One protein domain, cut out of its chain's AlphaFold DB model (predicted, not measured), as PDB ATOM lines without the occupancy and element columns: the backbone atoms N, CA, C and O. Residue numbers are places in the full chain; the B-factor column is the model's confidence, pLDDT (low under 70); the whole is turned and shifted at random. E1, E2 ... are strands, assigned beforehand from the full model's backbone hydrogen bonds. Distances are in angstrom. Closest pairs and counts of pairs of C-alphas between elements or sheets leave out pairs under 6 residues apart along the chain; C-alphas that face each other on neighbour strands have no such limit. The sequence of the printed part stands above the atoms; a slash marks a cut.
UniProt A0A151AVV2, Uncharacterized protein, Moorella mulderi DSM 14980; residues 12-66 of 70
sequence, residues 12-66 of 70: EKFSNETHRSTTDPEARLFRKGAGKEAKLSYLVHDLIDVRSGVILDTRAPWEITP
ATOM      1  N   GLU A  12      30.681 -39.828  24.309       63.69
ATOM      2  CA  GLU A  12      31.932 -39.429  24.946       63.69
ATOM      3  C   GLU A  12      32.417 -40.504  25.933       63.69
ATOM      4  O   GLU A  12      31.710 -40.957  26.843       63.69
ATOM      5  N   LYS A  13      33.655 -40.969  25.737       61.75
ATOM      6  CA  LYS A  13      34.298 -41.928  26.638       61.75
ATOM      7  C   LYS A  13      35.006 -41.179  27.761       61.75
ATOM      8  O   LYS A  13      36.191 -40.887  27.674       61.75
ATOM      9  N   PHE A  14      34.291 -40.965  28.858       66.06
ATOM     10  CA  PHE A  14      34.902 -40.540  30.116       66.06
ATOM     11  C   PHE A  14      35.847 -41.628  30.636       66.06
ATOM     12  O   PHE A  14      35.416 -42.750  30.931       66.06
ATOM     13  N   SER A  15      37.133 -41.288  30.711       64.75
ATOM     14  CA  SER A  15      38.197 -42.100  31.296       64.75
ATOM     15  C   SER A  15      38.719 -41.425  32.568       64.75
ATOM     16  O   SER A  15      38.628 -40.205  32.722       64.75
ATOM     17  N   ASN A  16      39.303 -42.216  33.468       62.81
ATOM     18  CA  ASN A  16      39.966 -41.689  34.666       62.81
ATOM     19  C   ASN A  16      41.201 -40.835  34.362       62.81
ATOM     20  O   ASN A  16      41.644 -40.104  35.237       62.81
ATOM     21  N   GLU A  17      41.757 -40.931  33.156       64.50
ATOM     22  CA  GLU A  17      42.900 -40.121  32.735       64.50
ATOM     23  C   GLU A  17      42.475 -38.675  32.460       64.50
ATOM     24  O   GLU A  17      43.164 -37.735  32.844       64.50
ATOM     25  N   THR A  18      41.301 -38.493  31.850       64.69
ATOM     26  CA  THR A  18      40.816 -37.175  31.419       64.69
ATOM     27  C   THR A  18      39.865 -36.527  32.434       64.69
ATOM     28  O   THR A  18      39.738 -35.310  32.459       64.69
ATOM     29  N   HIS A  19      39.204 -37.319  33.288       67.12
ATOM     30  CA  HIS A  19      38.152 -36.861  34.212       67.12
ATOM     31  C   HIS A  19      38.396 -37.358  35.643       67.12
ATOM     32  O   HIS A  19      37.520 -37.943  36.287       67.12
ATOM     33  N   ARG A  20      39.624 -37.176  36.127       62.78
ATOM     34  CA  ARG A  20      40.012 -37.518  37.498       62.78
ATOM     35  C   ARG A  20      39.423 -36.515  38.491       62.78
ATOM     36  O   ARG A  20      39.424 -35.317  38.223       62.78
ATOM     37  N   SER A  21      38.971 -36.992  39.654       64.31
ATOM     38  CA  SER A  21      38.627 -36.103  40.771       64.31
ATOM     39  C   SER A  21      39.872 -35.351  41.240       64.31
ATOM     40  O   SER A  21      40.891 -35.966  41.552       64.31
ATOM     41  N   THR A  22      39.790 -34.024  41.302       63.19
ATOM     42  CA  THR A  22      40.877 -33.174  41.808       63.19
ATOM     43  C   THR A  22      41.025 -33.283  43.328       63.19
ATOM     44  O   THR A  22      42.121 -33.092  43.846       63.19
ATOM     45  N   THR A  23      39.935 -33.600  44.036       65.44
ATOM     46  CA  THR A  23      39.895 -33.711  45.506       65.44
ATOM     47  C   THR A  23      40.339 -35.089  45.989       65.44
ATOM     48  O   THR A  23      41.032 -35.195  46.993       65.44
ATOM     49  N   ASP A  24      39.981 -36.138  45.246       63.34
ATOM     50  CA  ASP A  24      40.186 -37.530  45.646       63.34
ATOM     51  C   ASP A  24      40.926 -38.294  44.540       63.34
ATOM     52  O   ASP A  24      40.294 -38.906  43.673       63.34
ATOM     53  N   PRO A  25      42.271 -38.267  44.541       65.25
ATOM     54  CA  PRO A  25      43.099 -38.854  43.487       65.25
ATOM     55  C   PRO A  25      42.861 -40.352  43.229       65.25
ATOM     56  O   PRO A  25      43.168 -40.823  42.128       65.25
ATOM     57  N   GLU A  26      42.322 -41.065  44.221       65.12
ATOM     58  CA  GLU A  26      42.048 -42.507  44.217       65.12
ATOM     59  C   GLU A  26      40.607 -42.861  43.814       65.12
ATOM     60  O   GLU A  26      40.286 -44.031  43.584       65.12
ATOM     61  N   ALA A  27      39.714 -41.870  43.713       69.06
ATOM     62  CA  ALA A  27      38.353 -42.090  43.251       69.06
ATOM     63  C   ALA A  27      38.360 -42.343  41.739       69.06
ATOM     64  O   ALA A  27      38.846 -41.532  40.947       69.06
ATOM     65  N   ARG A  28      37.800 -43.483  41.326       72.75
ATOM     66  CA  ARG A  28      37.779 -43.911  39.926       72.75
ATOM     67  C   ARG A  28      36.358 -43.837  39.387       72.75
ATOM     68  O   ARG A  28      35.408 -44.266  40.034       72.75
ATOM     69  N   LEU A  29      36.209 -43.324  38.173       74.06
ATOM     70  CA  LEU A  29      35.000 -43.430  37.373       74.06
ATOM     71  C   LEU A  29      34.673 -44.905  37.156       74.06
ATOM     72  O   LEU A  29      35.406 -45.628  36.475       74.06
ATOM     73  N   PHE A  30      33.555 -45.329  37.736       75.50
ATOM     74  CA  PHE A  30      33.042 -46.684  37.648       75.50
ATOM     75  C   PHE A  30      31.624 -46.695  37.083       75.50
ATOM     76  O   PHE A  30      30.801 -45.828  37.381       75.50
ATOM     77  N   ARG A  31      31.333 -47.712  36.268       80.38
ATOM     78  CA  ARG A  31      30.011 -47.976  35.695       80.38
ATOM     79  C   ARG A  31      29.543 -49.326  36.220       80.38
ATOM     80  O   ARG A  31      30.188 -50.333  35.955       80.38
ATOM     81  N   LYS A  32      28.396 -49.365  36.904       79.06
ATOM     82  CA  LYS A  32      27.823 -50.624  37.424       79.06
ATOM     83  C   LYS A  32      27.426 -51.609  36.312       79.06
ATOM     84  O   LYS A  32      27.371 -52.807  36.549       79.06
ATOM     85  N   GLY A  33      27.124 -51.113  35.112       74.94
ATOM     86  CA  GLY A  33      26.742 -51.936  33.966       74.94
ATOM     87  C   GLY A  33      26.654 -51.127  32.674       74.94
ATOM     88  O   GLY A  33      26.719 -49.894  32.696       74.94
ATOM     89  N   ALA A  34      26.506 -51.821  31.544       70.25
ATOM     90  CA  ALA A  34      26.377 -51.187  30.234       70.25
ATOM     91  C   ALA A  34      25.168 -50.230  30.202       70.25
ATOM     92  O   ALA A  34      24.068 -50.585  30.624       70.25
ATOM     93  N   GLY A  35      25.385 -48.993  29.745       74.50
ATOM     94  CA  GLY A  35      24.350 -47.954  29.676       74.50
ATOM     95  C   GLY A  35      24.042 -47.231  30.994       74.50
ATOM     96  O   GLY A  35      23.129 -46.408  31.028       74.50
ATOM     97  N   LYS A  36      24.774 -47.506  32.084       75.50
ATOM     98  CA  LYS A  36      24.686 -46.724  33.327       75.50
ATOM     99  C   LYS A  36      25.735 -45.616  33.353       75.50
ATOM    100  O   LYS A  36      26.844 -45.785  32.847       75.50
ATOM    101  N   GLU A  37      25.355 -44.494  33.957       76.88
ATOM    102  CA  GLU A  37      26.228 -43.344  34.179       76.88
ATOM    103  C   GLU A  37      27.479 -43.762  34.964       76.88
ATOM    104  O   GLU A  37      27.397 -44.557  35.908       76.88
ATOM    105  N   ALA A  38      28.636 -43.241  34.553       78.75
ATOM    106  CA  ALA A  38      29.874 -43.417  35.293       78.75
ATOM    107  C   ALA A  38      29.893 -42.435  36.467       78.75
ATOM    108  O   ALA A  38      29.742 -41.235  36.259       78.75
ATOM    109  N   LYS A  39      30.096 -42.933  37.686       79.00
ATOM    110  CA  LYS A  39      30.228 -42.096  38.886       79.00
ATOM    111  C   LYS A  39      31.596 -42.311  39.511       79.00
ATOM    112  O   LYS A  39      32.155 -43.402  39.404       79.00
ATOM    113  N   LEU A  40      32.133 -41.274  40.151       78.19
ATOM    114  CA  LEU A  40      33.319 -41.414  40.992       78.19
ATOM    115  C   LEU A  40      32.972 -42.349  42.150       78.19
ATOM    116  O   LEU A  40      31.975 -42.158  42.846       78.19
ATOM    117  N   SER A  41      33.733 -43.425  42.292       73.56
ATOM    118  CA  SER A  41      33.490 -44.450  43.299       73.56
ATOM    119  C   SER A  41      34.805 -45.059  43.760       73.56
ATOM    120  O   SER A  41      35.769 -45.162  42.998       73.56
ATOM    121  N   TYR A  42      34.819 -45.490  45.015       75.00
ATOM    122  CA  TYR A  42      35.876 -46.333  45.550       75.00
ATOM    123  C   TYR A  42      35.519 -47.791  45.282       75.00
ATOM    124  O   TYR A  42      34.402 -48.225  45.563       75.00
ATOM    125  N   LEU A  43      36.457 -48.536  44.699       78.00
ATOM    126  CA  LEU A  43      36.271 -49.948  44.386       78.00
ATOM    127  C   LEU A  43      37.076 -50.786  45.366       78.00
ATOM    128  O   LEU A  43      38.295 -50.651  45.441       78.00
ATOM    129  N   VAL A  44      36.376 -51.662  46.074       80.94
ATOM    130  CA  VAL A  44      36.959 -52.658  46.969       80.94
ATOM    131  C   VAL A  44      36.883 -54.013  46.274       80.94
ATOM    132  O   VAL A  44      35.873 -54.322  45.640       80.94
ATOM    133  N   HIS A  45      37.968 -54.783  46.329       83.25
ATOM    134  CA  HIS A  45      38.040 -56.125  45.753       83.25
ATOM    135  C   HIS A  45      38.213 -57.158  46.862       83.25
ATOM    136  O   HIS A  45      39.201 -57.098  47.588       83.25
ATOM    137  N   ASP A  46      37.296 -58.120  46.938       87.81
ATOM    138  CA  ASP A  46      37.374 -59.242  47.873       87.81
ATOM    139  C   ASP A  46      37.954 -60.481  47.187       87.81
ATOM    140  O   ASP A  46      37.534 -60.864  46.089       87.81
ATOM    141  N   LEU A  47      38.908 -61.131  47.848       87.88
ATOM    142  CA  LEU A  47      39.383 -62.461  47.499       87.88
ATOM    143  C   LEU A  47      38.572 -63.483  48.293       87.88
ATOM    144  O   LEU A  47      38.620 -63.501  49.519       87.88
ATOM    145  N   ILE A  48      37.843 -64.348  47.596       91.81
ATOM    146  CA  ILE A  48      36.947 -65.329  48.216       91.81
ATOM    147  C   ILE A  48      37.435 -66.741  47.899       91.81
ATOM    148  O   ILE A  48      37.724 -67.061  46.744       91.81
ATOM    149  N   ASP A  49      37.481 -67.607  48.911       90.25
ATOM    150  CA  ASP A  49      37.603 -69.046  48.699       90.25
ATOM    151  C   ASP A  49      36.274 -69.594  48.164       90.25
ATOM    152  O   ASP A  49      35.279 -69.692  48.879       90.25
ATOM    153  N   VAL A  50      36.269 -69.989  46.892       88.81
ATOM    154  CA  VAL A  50      35.084 -70.497  46.187       88.81
ATOM    155  C   VAL A  50      34.528 -71.781  46.818       88.81
ATOM    156  O   VAL A  50      33.334 -72.046  46.693       88.81
ATOM    157  N   ARG A  51      35.356 -72.586  47.503       90.69
ATOM    158  CA  ARG A  51      34.902 -73.843  48.122       90.69
ATOM    159  C   ARG A  51      34.207 -73.633  49.461       90.69
ATOM    160  O   ARG A  51      33.238 -74.332  49.738       90.69
ATOM    161  N   SER A  52      34.709 -72.721  50.287       90.06
ATOM    162  CA  SER A  52      34.162 -72.461  51.626       90.06
ATOM    163  C   SER A  52      33.229 -71.249  51.680       90.06
ATOM    164  O   SER A  52      32.477 -71.102  52.640       90.06
ATOM    165  N   GLY A  53      33.251 -70.391  50.657       87.06
ATOM    166  CA  GLY A  53      32.503 -69.133  50.626       87.06
ATOM    167  C   GLY A  53      33.063 -68.064  51.569       87.06
ATOM    168  O   GLY A  53      32.383 -67.075  51.834       87.06
ATOM    169  N   VAL A  54      34.274 -68.259  52.096       91.56
ATOM    170  CA  VAL A  54      34.914 -67.348  53.053       91.56
ATOM    171  C   VAL A  54      35.708 -66.270  52.316       91.56
ATOM    172  O   VAL A  54      36.444 -66.568  51.373       91.56
ATOM    173  N   ILE A  55      35.585 -65.017  52.764       87.25
ATOM    174  CA  ILE A  55      36.432 -63.902  52.315       87.25
ATOM    175  C   ILE A  55      37.799 -64.050  52.991       87.25
ATOM    176  O   ILE A  55      37.892 -64.045  54.218       87.25
ATOM    177  N   LEU A  56      38.841 -64.222  52.186       87.50
ATOM    178  CA  LEU A  56      40.221 -64.404  52.633       87.50
ATOM    179  C   LEU A  56      40.955 -63.076  52.791       87.50
ATOM    180  O   LEU A  56      41.825 -62.961  53.649       87.50
ATOM    181  N   ASP A  57      40.638 -62.108  51.934       85.62
ATOM    182  CA  ASP A  57      41.306 -60.812  51.892       85.62
ATOM    183  C   ASP A  57      40.399 -59.771  51.229       85.62
ATOM    184  O   ASP A  57      39.584 -60.107  50.365       85.62
ATOM    185  N   THR A  58      40.565 -58.512  51.611       85.81
ATOM    186  CA  THR A  58      39.799 -57.380  51.090       85.81
ATOM    187  C   THR A  58      40.769 -56.257  50.771       85.81
ATOM    188  O   THR A  58      41.419 -55.710  51.655       85.81
ATOM    189  N   ARG A  59      40.844 -55.862  49.499       81.44
ATOM    190  CA  ARG A  59      41.730 -54.792  49.046       81.44
ATOM    191  C   ARG A  59      40.953 -53.533  48.703       81.44
ATOM    192  O   ARG A  59      40.167 -53.515  47.753       81.44
ATOM    193  N   ALA A  60      41.261 -52.455  49.416       77.06
ATOM    194  CA  ALA A  60      40.724 -51.124  49.175       77.06
ATOM    195  C   ALA A  60      41.840 -50.101  48.873       77.06
ATOM    196  O   ALA A  60      42.960 -50.254  49.361       77.06
ATOM    197  N   PRO A  61      41.565 -49.045  48.084       68.56
ATOM    198  CA  PRO A  61      42.583 -48.084  47.648       68.56
ATOM    199  C   PRO A  61      43.275 -47.315  48.785       68.56
ATOM    200  O   PRO A  61      44.448 -46.980  48.658       68.56
ATOM    201  N   TRP A  62      42.607 -47.092  49.920       61.81
ATOM    202  CA  TRP A  62      43.181 -46.370  51.066       61.81
ATOM    203  C   TRP A  62      44.184 -47.187  51.900       61.81
ATOM    204  O   TRP A  62      44.809 -46.627  52.796       61.81
ATOM    205  N   GLU A  63      44.368 -48.476  51.605       56.78
ATOM    206  CA  GLU A  63      45.359 -49.340  52.268       56.78
ATOM    207  C   GLU A  63      46.583 -49.643  51.383       56.78
ATOM    208  O   GLU A  63      47.478 -50.380  51.785       56.78
ATOM    209  N   ILE A  64      46.657 -49.078  50.167       55.22
ATOM    210  CA  ILE A  64      47.706 -49.420  49.185       55.22
ATOM    211  C   ILE A  64      49.032 -48.677  49.439       55.22
ATOM    212  O   ILE A  64      50.048 -49.020  48.837       55.22
ATOM    213  N   THR A  65      49.091 -47.717  50.365       57.97
ATOM    214  CA  THR A  65      50.379 -47.254  50.892       57.97
ATOM    215  C   THR A  65      50.780 -48.156  52.058       57.97
ATOM    216  O   THR A  65      50.155 -48.074  53.118       57.97
ATOM    217  N   PRO A  66      51.803 -49.027  51.917       48.31
ATOM    218  CA  PRO A  66      52.362 -49.691  53.082       48.31
ATOM    219  C   PRO A  66      52.864 -48.584  54.006       48.31
ATOM    220  O   PRO A  66      53.821 -47.878  53.688       48.31
TER     221      PRO A  66
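Overview. This is residues 12 to 66 of the 70 residues of an uncharacterized protein of Moorella mulderi DSM 14980 (UniProt A0A151AVV2). This model has little regular structure: two separate strand hairpins, E3 and E4 at one end of a flat, loose outline and the smaller E1 and E2 farther along, with unnamed residues 12 to 27 beyond them. The printed part has 55 residues, no named helix and four strands, E1 E2 E3 E4, in two antiparallel two-stranded sheets. The class is all strand, with 17 residues in named elements; the radius of gyration of the C-alphas is 14.4 A and the spans are 42 by 32 by 12 A.

Arrangement. E3, residues 45 to 49, and E4, residues 54 to 59, form an antiparallel hairpin at 156 degrees, with N 47 and O 57 2.8 A apart, within hydrogen-bond range. E1, residues 28 to 30, and E2, residues 39 to 41, form another at 122 degrees, with N 30 and O 39 2.9 A apart, also within range. E2 and E3 are apart, though a tight link joins them.

Along the chain. E3 is 13.3 A long and E4 14.8 A. E1, 5.9 A, begins at C-alpha 28 (37.779, -43.911, 39.926); E2 is 6.0 A; E4 ends at C-alpha 59 (41.730, -54.792, 49.046).

Size, cuts and confidence. The two C-alphas farthest apart, of Glu 12 and Ser 52, are 42.5 A apart. The printed part has no cut and no long link. Residues 12 to 27 and 61 to 66 have pLDDT under 70.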